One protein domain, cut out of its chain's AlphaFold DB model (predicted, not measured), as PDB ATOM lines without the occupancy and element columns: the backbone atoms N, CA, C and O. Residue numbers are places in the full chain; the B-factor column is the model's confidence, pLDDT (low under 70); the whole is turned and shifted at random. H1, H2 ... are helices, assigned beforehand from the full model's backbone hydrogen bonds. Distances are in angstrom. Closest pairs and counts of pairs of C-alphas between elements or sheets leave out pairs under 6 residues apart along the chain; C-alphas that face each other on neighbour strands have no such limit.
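Overview. This is residues 2 to 47 of the 472 residues of an uncharacterized protein of Polyporus brumalis (UniProt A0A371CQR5). Picture a loosely joined helical hairpin, H2 and H3 side by side and running opposite ways, with H1 set crosswise at its open end. The last residues, 42 to 47, fold back from H3 into the space between H2 and H3. The printed part has 46 residues with three named helices in the order H1, H2, H3 and no named strand; the class is all helix. It is compact, with a radius of gyration of the C-alphas of 9.6 A, and elongated in outline, 26 by 16 by 16 A.

Arrangement. Start with H1, residues 2 to 11, and go on to H2, residues 19 to 28. They only just touch, with 3 pairs of C-alphas within 8 A; the closest are those of Phe 9 and Ala 19, 7.5 A apart. Their lines are about perpendicular, at 75 degrees. Next look at H3, residues 33 to 41: it forms a helical hairpin with H2, at a shallow tilt of 11 degrees, opposite ways. These two only just touch, also with 3 pairs within 8 A, the closest being the C-alphas of Gly 23 and Leu 36 at 7.3 A. H1 and H3 are only just apart, 8.1 A at the closest. In H1, H2 and H3 every O i to N i+4 pair is within hydrogen-bond range.

Along the chain. Find C-alpha 2 at (116.716, -59.637, 58.604); from there H1 runs 14.3 A to C-alpha 11. H2 begins at C-alpha 19, at (113.198, -52.261, 53.663), and runs 14.1 A to C-alpha 28. H3 runs 12.1 A from C-alpha 33 to C-alpha 41, at (121.966, -45.902, 55.766).

Size, cuts and confidence. The two C-alphas farthest apart are those of Arg 11 and Gly 30, 27.6 A. The link from H1 to H2 is short and that from H2 to H3 tight. The printed part has no cut, its mean pLDDT is 90.2, and no printed residue is under 70.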
ATOM      1  N   VAL A   2     116.636 -61.119  58.683       88.44
ATOM      2  CA  VAL A   2     116.716 -59.637  58.604       88.44
ATOM      3  C   VAL A   2     118.086 -59.119  58.142       88.44
ATOM      4  O   VAL A   2     118.150 -58.356  57.186       88.44
ATOM      5  N   ALA A   3     119.182 -59.591  58.749       90.00
ATOM      6  CA  ALA A   3     120.536 -59.176  58.364       90.00
ATOM      7  C   ALA A   3     120.860 -59.488  56.889       90.00
ATOM      8  O   ALA A   3     121.449 -58.664  56.201       90.00
ATOM      9  N   ILE A   4     120.409 -60.640  56.376       91.31
ATOM     10  CA  ILE A   4     120.592 -61.029  54.968       91.31
ATOM     11  C   ILE A   4     119.859 -60.046  54.049       91.31
ATOM     12  O   ILE A   4     120.443 -59.568  53.081       91.31
ATOM     13  N   CYS A   5     118.613 -59.684  54.375       91.19
ATOM     14  CA  CYS A   5     117.851 -58.687  53.619       91.19
ATOM     15  C   CYS A   5     118.508 -57.299  53.659       91.19
ATOM     16  O   CYS A   5     118.512 -56.612  52.643       91.19
ATOM     17  N   MET A   6     119.088 -56.900  54.798       92.19
ATOM     18  CA  MET A   6     119.829 -55.639  54.917       92.19
ATOM     19  C   MET A   6     121.070 -55.640  54.021       92.19
ATOM     20  O   MET A   6     121.250 -54.714  53.235       92.19
ATOM     21  N   PHE A   7     121.899 -56.689  54.079       90.94
ATOM     22  CA  PHE A   7     123.090 -56.797  53.231       90.94
ATOM     23  C   PHE A   7     122.736 -56.847  51.742       90.94
ATOM     24  O   PHE A   7     123.375 -56.162  50.941       90.94
ATOM     25  N   ALA A   8     121.693 -57.597  51.373       91.56
ATOM     26  CA  ALA A   8     121.184 -57.636  50.007       91.56
ATOM     27  C   ALA A   8     120.743 -56.240  49.543       91.56
ATOM     28  O   ALA A   8     121.193 -55.783  48.499       91.56
ATOM     29  N   PHE A   9     119.956 -55.524  50.353       93.12
ATOM     30  CA  PHE A   9     119.475 -54.179  50.037       93.12
ATOM     31  C   PHE A   9     120.594 -53.132  49.939       93.12
ATOM     32  O   PHE A   9     120.560 -52.274  49.059       93.12
ATOM     33  N   VAL A  10     121.598 -53.186  50.822       89.12
ATOM     34  CA  VAL A  10     122.760 -52.280  50.760       89.12
ATOM     35  C   VAL A  10     123.564 -52.523  49.483       89.12
ATOM     36  O   VAL A  10     124.010 -51.561  48.862       89.12
ATOM     37  N   ARG A  11     123.702 -53.788  49.061       90.62
ATOM     38  CA  ARG A  11     124.405 -54.166  47.828       90.62
ATOM     39  C   ARG A  11     123.590 -53.875  46.565       90.62
ATOM     40  O   ARG A  11     124.163 -53.492  45.552       90.62
ATOM     41  N   ASN A  12     122.271 -54.042  46.620       90.50
ATOM     42  CA  ASN A  12     121.338 -53.749  45.541       90.50
ATOM     43  C   ASN A  12     120.053 -53.124  46.103       90.50
ATOM     44  O   ASN A  12     119.197 -53.800  46.671       90.50
ATOM     45  N   ARG A  13     119.856 -51.824  45.867       85.62
ATOM     46  CA  ARG A  13     118.684 -51.093  46.377       85.62
ATOM     47  C   ARG A  13     117.350 -51.560  45.769       85.62
ATOM     48  O   ARG A  13     116.300 -51.195  46.299       85.62
ATOM     49  N   ALA A  14     117.370 -52.376  44.712       86.56
ATOM     50  CA  ALA A  14     116.178 -53.023  44.166       86.56
ATOM     51  C   ALA A  14     115.688 -54.204  45.028       86.56
ATOM     52  O   ALA A  14     114.498 -54.505  45.019       86.56
ATOM     53  N   THR A  15     116.549 -54.848  45.829       90.56
ATOM     54  CA  THR A  15     116.137 -55.941  46.731       90.56
ATOM     55  C   THR A  15     115.610 -55.373  48.046       90.56
ATOM     56  O   THR A  15     116.248 -55.460  49.093       90.56
ATOM     57  N   ASN A  16     114.447 -54.728  47.986       91.06
ATOM     58  CA  ASN A  16     113.896 -53.909  49.068       91.06
ATOM     59  C   ASN A  16     112.646 -54.508  49.735       91.06
ATOM     60  O   ASN A  16     111.954 -53.800  50.464       91.06
ATOM     61  N   ILE A  17     112.393 -55.807  49.547       90.31
ATOM     62  CA  ILE A  17     111.196 -56.512  50.040       90.31
ATOM     63  C   ILE A  17     110.930 -56.307  51.540       90.31
ATOM     64  O   ILE A  17     109.778 -56.222  51.950       90.31
ATOM     65  N   LEU A  18     111.986 -56.178  52.354       92.06
ATOM     66  CA  LEU A  18     111.884 -55.874  53.785       92.06
ATOM     67  C   LEU A  18     111.981 -54.365  54.071       92.06
ATOM     68  O   LEU A  18     111.222 -53.828  54.875       92.06
ATOM     69  N   ALA A  19     112.907 -53.670  53.406       92.75
ATOM     70  CA  ALA A  19     113.198 -52.261  53.663       92.75
ATOM     71  C   ALA A  19     112.027 -51.329  53.299       92.75
ATOM     72  O   ALA A  19     111.837 -50.293  53.940       92.75
ATOM     73  N   LEU A  20     111.243 -51.685  52.278       93.25
ATOM     74  CA  LEU A  20     110.090 -50.921  51.808       93.25
ATOM     75  C   LEU A  20     108.927 -50.926  52.818       93.25
ATOM     76  O   LEU A  20     108.564 -49.835  53.270       93.25
ATOM     77  N   PRO A  21     108.380 -52.085  53.253       92.69
ATOM     78  CA  PRO A  21     107.314 -52.106  54.254       92.69
ATOM     79  C   PRO A  21     107.774 -51.547  55.604       92.69
ATOM     80  O   PRO A  21     107.001 -50.842  56.250       92.69
ATOM     81  N   LEU A  22     109.033 -51.768  56.009       93.31
ATOM     82  CA  LEU A  22     109.578 -51.162  57.229       93.31
ATOM     83  C   LEU A  22     109.679 -49.637  57.124       93.31
ATOM     84  O   LEU A  22     109.272 -48.937  58.045       93.31
ATOM     85  N   GLY A  23     110.167 -49.101  56.001       92.56
ATOM     86  CA  GLY A  23     110.221 -47.654  55.781       92.56
ATOM     87  C   GLY A  23     108.838 -47.004  55.818       92.56
ATOM     88  O   GLY A  23     108.662 -45.963  56.457       92.56
ATOM     89  N   LEU A  24     107.845 -47.649  55.199       90.88
ATOM     90  CA  LEU A  24     106.457 -47.198  55.235       90.88
ATOM     91  C   LEU A  24     105.883 -47.263  56.660       90.88
ATOM     92  O   LEU A  24     105.321 -46.275  57.129       90.88
ATOM     93  N   PHE A  25     106.087 -48.376  57.372       91.25
ATOM     94  CA  PHE A  25     105.672 -48.547  58.767       91.25
ATOM     95  C   PHE A  25     106.272 -47.464  59.668       91.25
ATOM     96  O   PHE A  25     105.530 -46.743  60.331       91.25
ATOM     97  N   PHE A  26     107.592 -47.266  59.633       90.62
ATOM     98  CA  PHE A  26     108.266 -46.261  60.453       90.62
ATOM     99  C   PHE A  26     107.740 -44.850  60.187       90.62
ATOM    100  O   PHE A  26     107.489 -44.103  61.139       90.62
ATOM    101  N   LYS A  27     107.535 -44.479  58.918       86.50
ATOM    102  CA  LYS A  27     106.981 -43.166  58.568       86.50
ATOM    103  C   LYS A  27     105.543 -43.013  59.060       86.50
ATOM    104  O   LYS A  27     105.217 -41.976  59.634       86.50
ATOM    105  N   ILE A  28     104.702 -44.034  58.882       82.44
ATOM    106  CA  ILE A  28     103.311 -44.044  59.359       82.44
ATOM    107  C   ILE A  28     103.244 -43.936  60.888       82.44
ATOM    108  O   ILE A  28     102.378 -43.239  61.411       82.44
ATOM    109  N   SER A  29     104.180 -44.563  61.598       84.62
ATOM    110  CA  SER A  29     104.305 -44.487  63.056       84.62
ATOM    111  C   SER A  29     104.892 -43.162  63.567       84.62
ATOM    112  O   SER A  29     105.071 -43.009  64.772       84.62
ATOM    113  N   GLY A  30     105.194 -42.196  62.690       82.56
ATOM    114  CA  GLY A  30     105.680 -40.868  63.081       82.56
ATOM    115  C   GLY A  30     107.191 -40.772  63.313       82.56
ATOM    116  O   GLY A  30     107.657 -39.840  63.968       82.56
ATOM    117  N   THR A  31     107.979 -41.710  62.779       87.25
ATOM    118  CA  THR A  31     109.448 -41.665  62.874       87.25
ATOM    119  C   THR A  31     109.996 -40.429  62.155       87.25
ATOM    120  O   THR A  31     109.621 -40.139  61.016       87.25
ATOM    121  N   SER A  32     110.902 -39.692  62.810       86.06
ATOM    122  CA  SER A  32     111.499 -38.480  62.229       86.06
ATOM    123  C   SER A  32     112.367 -38.792  61.005       86.06
ATOM    124  O   SER A  32     112.961 -39.866  60.903       86.06
ATOM    125  N   GLU A  33     112.506 -37.824  60.095       85.88
ATOM    126  CA  GLU A  33     113.320 -37.999  58.882       85.88
ATOM    127  C   GLU A  33     114.794 -38.274  59.189       85.88
ATOM    128  O   GLU A  33     115.433 -39.043  58.475       85.88
ATOM    129  N   ARG A  34     115.318 -37.720  60.292       89.06
ATOM    130  CA  ARG A  34     116.684 -37.996  60.758       89.06
ATOM    131  C   ARG A  34     116.863 -39.470  61.120       89.06
ATOM    132  O   ARG A  34     117.834 -40.088  60.695       89.06
ATOM    133  N   VAL A  35     115.910 -40.040  61.862       90.94
ATOM    134  CA  VAL A  35     115.944 -41.461  62.247       90.94
ATOM    135  C   VAL A  35     115.763 -42.352  61.018       90.94
ATOM    136  O   VAL A  35     116.537 -43.286  60.836       90.94
ATOM    137  N   LEU A  36     114.825 -42.026  60.122       91.19
ATOM    138  CA  LEU A  36     114.668 -42.736  58.845       91.19
ATOM    139  C   LEU A  36     115.939 -42.686  57.984       91.19
ATOM    140  O   LEU A  36     116.265 -43.668  57.325       91.19
ATOM    141  N   GLY A  37     116.677 -41.574  58.006       92.00
ATOM    142  CA  GLY A  37     117.970 -41.451  57.335       92.00
ATOM    143  C   GLY A  37     118.999 -42.446  57.874       92.00
ATOM    144  O   GLY A  37     119.618 -43.169  57.095       92.00
ATOM    145  N   VAL A  38     119.126 -42.552  59.200       93.62
ATOM    146  CA  VAL A  38     120.011 -43.541  59.840       93.62
ATOM    147  C   VAL A  38     119.591 -44.966  59.473       93.62
ATOM    148  O   VAL A  38     120.427 -45.749  59.026       93.62
ATOM    149  N   LEU A  39     118.298 -45.290  59.585       93.00
ATOM    150  CA  LEU A  39     117.757 -46.614  59.253       93.00
ATOM    151  C   LEU A  39     117.958 -46.981  57.772       93.00
ATOM    152  O   LEU A  39     118.249 -48.133  57.445       93.00
ATOM    153  N   SER A  40     117.876 -45.993  56.880       92.06
ATOM    154  CA  SER A  40     118.150 -46.155  55.452       92.06
ATOM    155  C   SER A  40     119.630 -46.393  55.153       92.06
ATOM    156  O   SER A  40     119.966 -47.165  54.246       92.06
ATOM    157  N   ASN A  41     120.520 -45.754  55.915       90.00
ATOM    158  CA  ASN A  41     121.966 -45.902  55.766       90.00
ATOM    159  C   ASN A  41     122.454 -47.272  56.249       90.00
ATOM    160  O   ASN A  41     123.290 -47.873  55.583       90.00
ATOM    161  N   ILE A  42     121.881 -47.806  57.333       90.75
ATOM    162  CA  ILE A  42     122.185 -49.171  57.806       90.75
ATOM    163  C   ILE A  42     121.470 -50.266  56.993       90.75
ATOM    164  O   ILE A  42     121.705 -51.448  57.218       90.75
ATOM    165  N   GLY A  43     120.589 -49.894  56.058       89.56
ATOM    166  CA  GLY A  43     119.895 -50.827  55.167       89.56
ATOM    167  C   GLY A  43     118.628 -51.473  55.735       89.56
ATOM    168  O   GLY A  43     118.135 -52.436  55.155       89.56
ATOM    169  N   LEU A  44     118.089 -50.964  56.849       92.06
ATOM    170  CA  LEU A  44     116.864 -51.486  57.467       92.06
ATOM    171  C   LEU A  44     115.589 -50.903  56.840       92.06
ATOM    172  O   LEU A  44     114.542 -51.543  56.858       92.06
ATOM    173  N   SER A  45     115.661 -49.692  56.284       93.88
ATOM    174  CA  SER A  45     114.527 -49.032  55.636       93.88
ATOM    175  C   SER A  45     114.906 -48.418  54.293       93.88
ATOM    176  O   SER A  45     116.074 -48.218  53.975       93.88
ATOM    177  N   ILE A  46     113.903 -48.080  53.491       92.88
ATOM    178  CA  ILE A  46     114.081 -47.180  52.348       92.88
ATOM    179  C   ILE A  46     114.255 -45.723  52.809       92.88
ATOM    180  O   ILE A  46     113.973 -45.375  53.961       92.88
ATOM    181  N   SER A  47     114.720 -44.861  51.900       90.50
ATOM    182  CA  SER A  47     114.890 -43.430  52.173       90.50
ATOM    183  C   SER A  47     113.542 -42.725  52.369       90.50
ATOM    184  O   SER A  47     112.546 -43.131  51.770       90.50
TER     185      SER A  47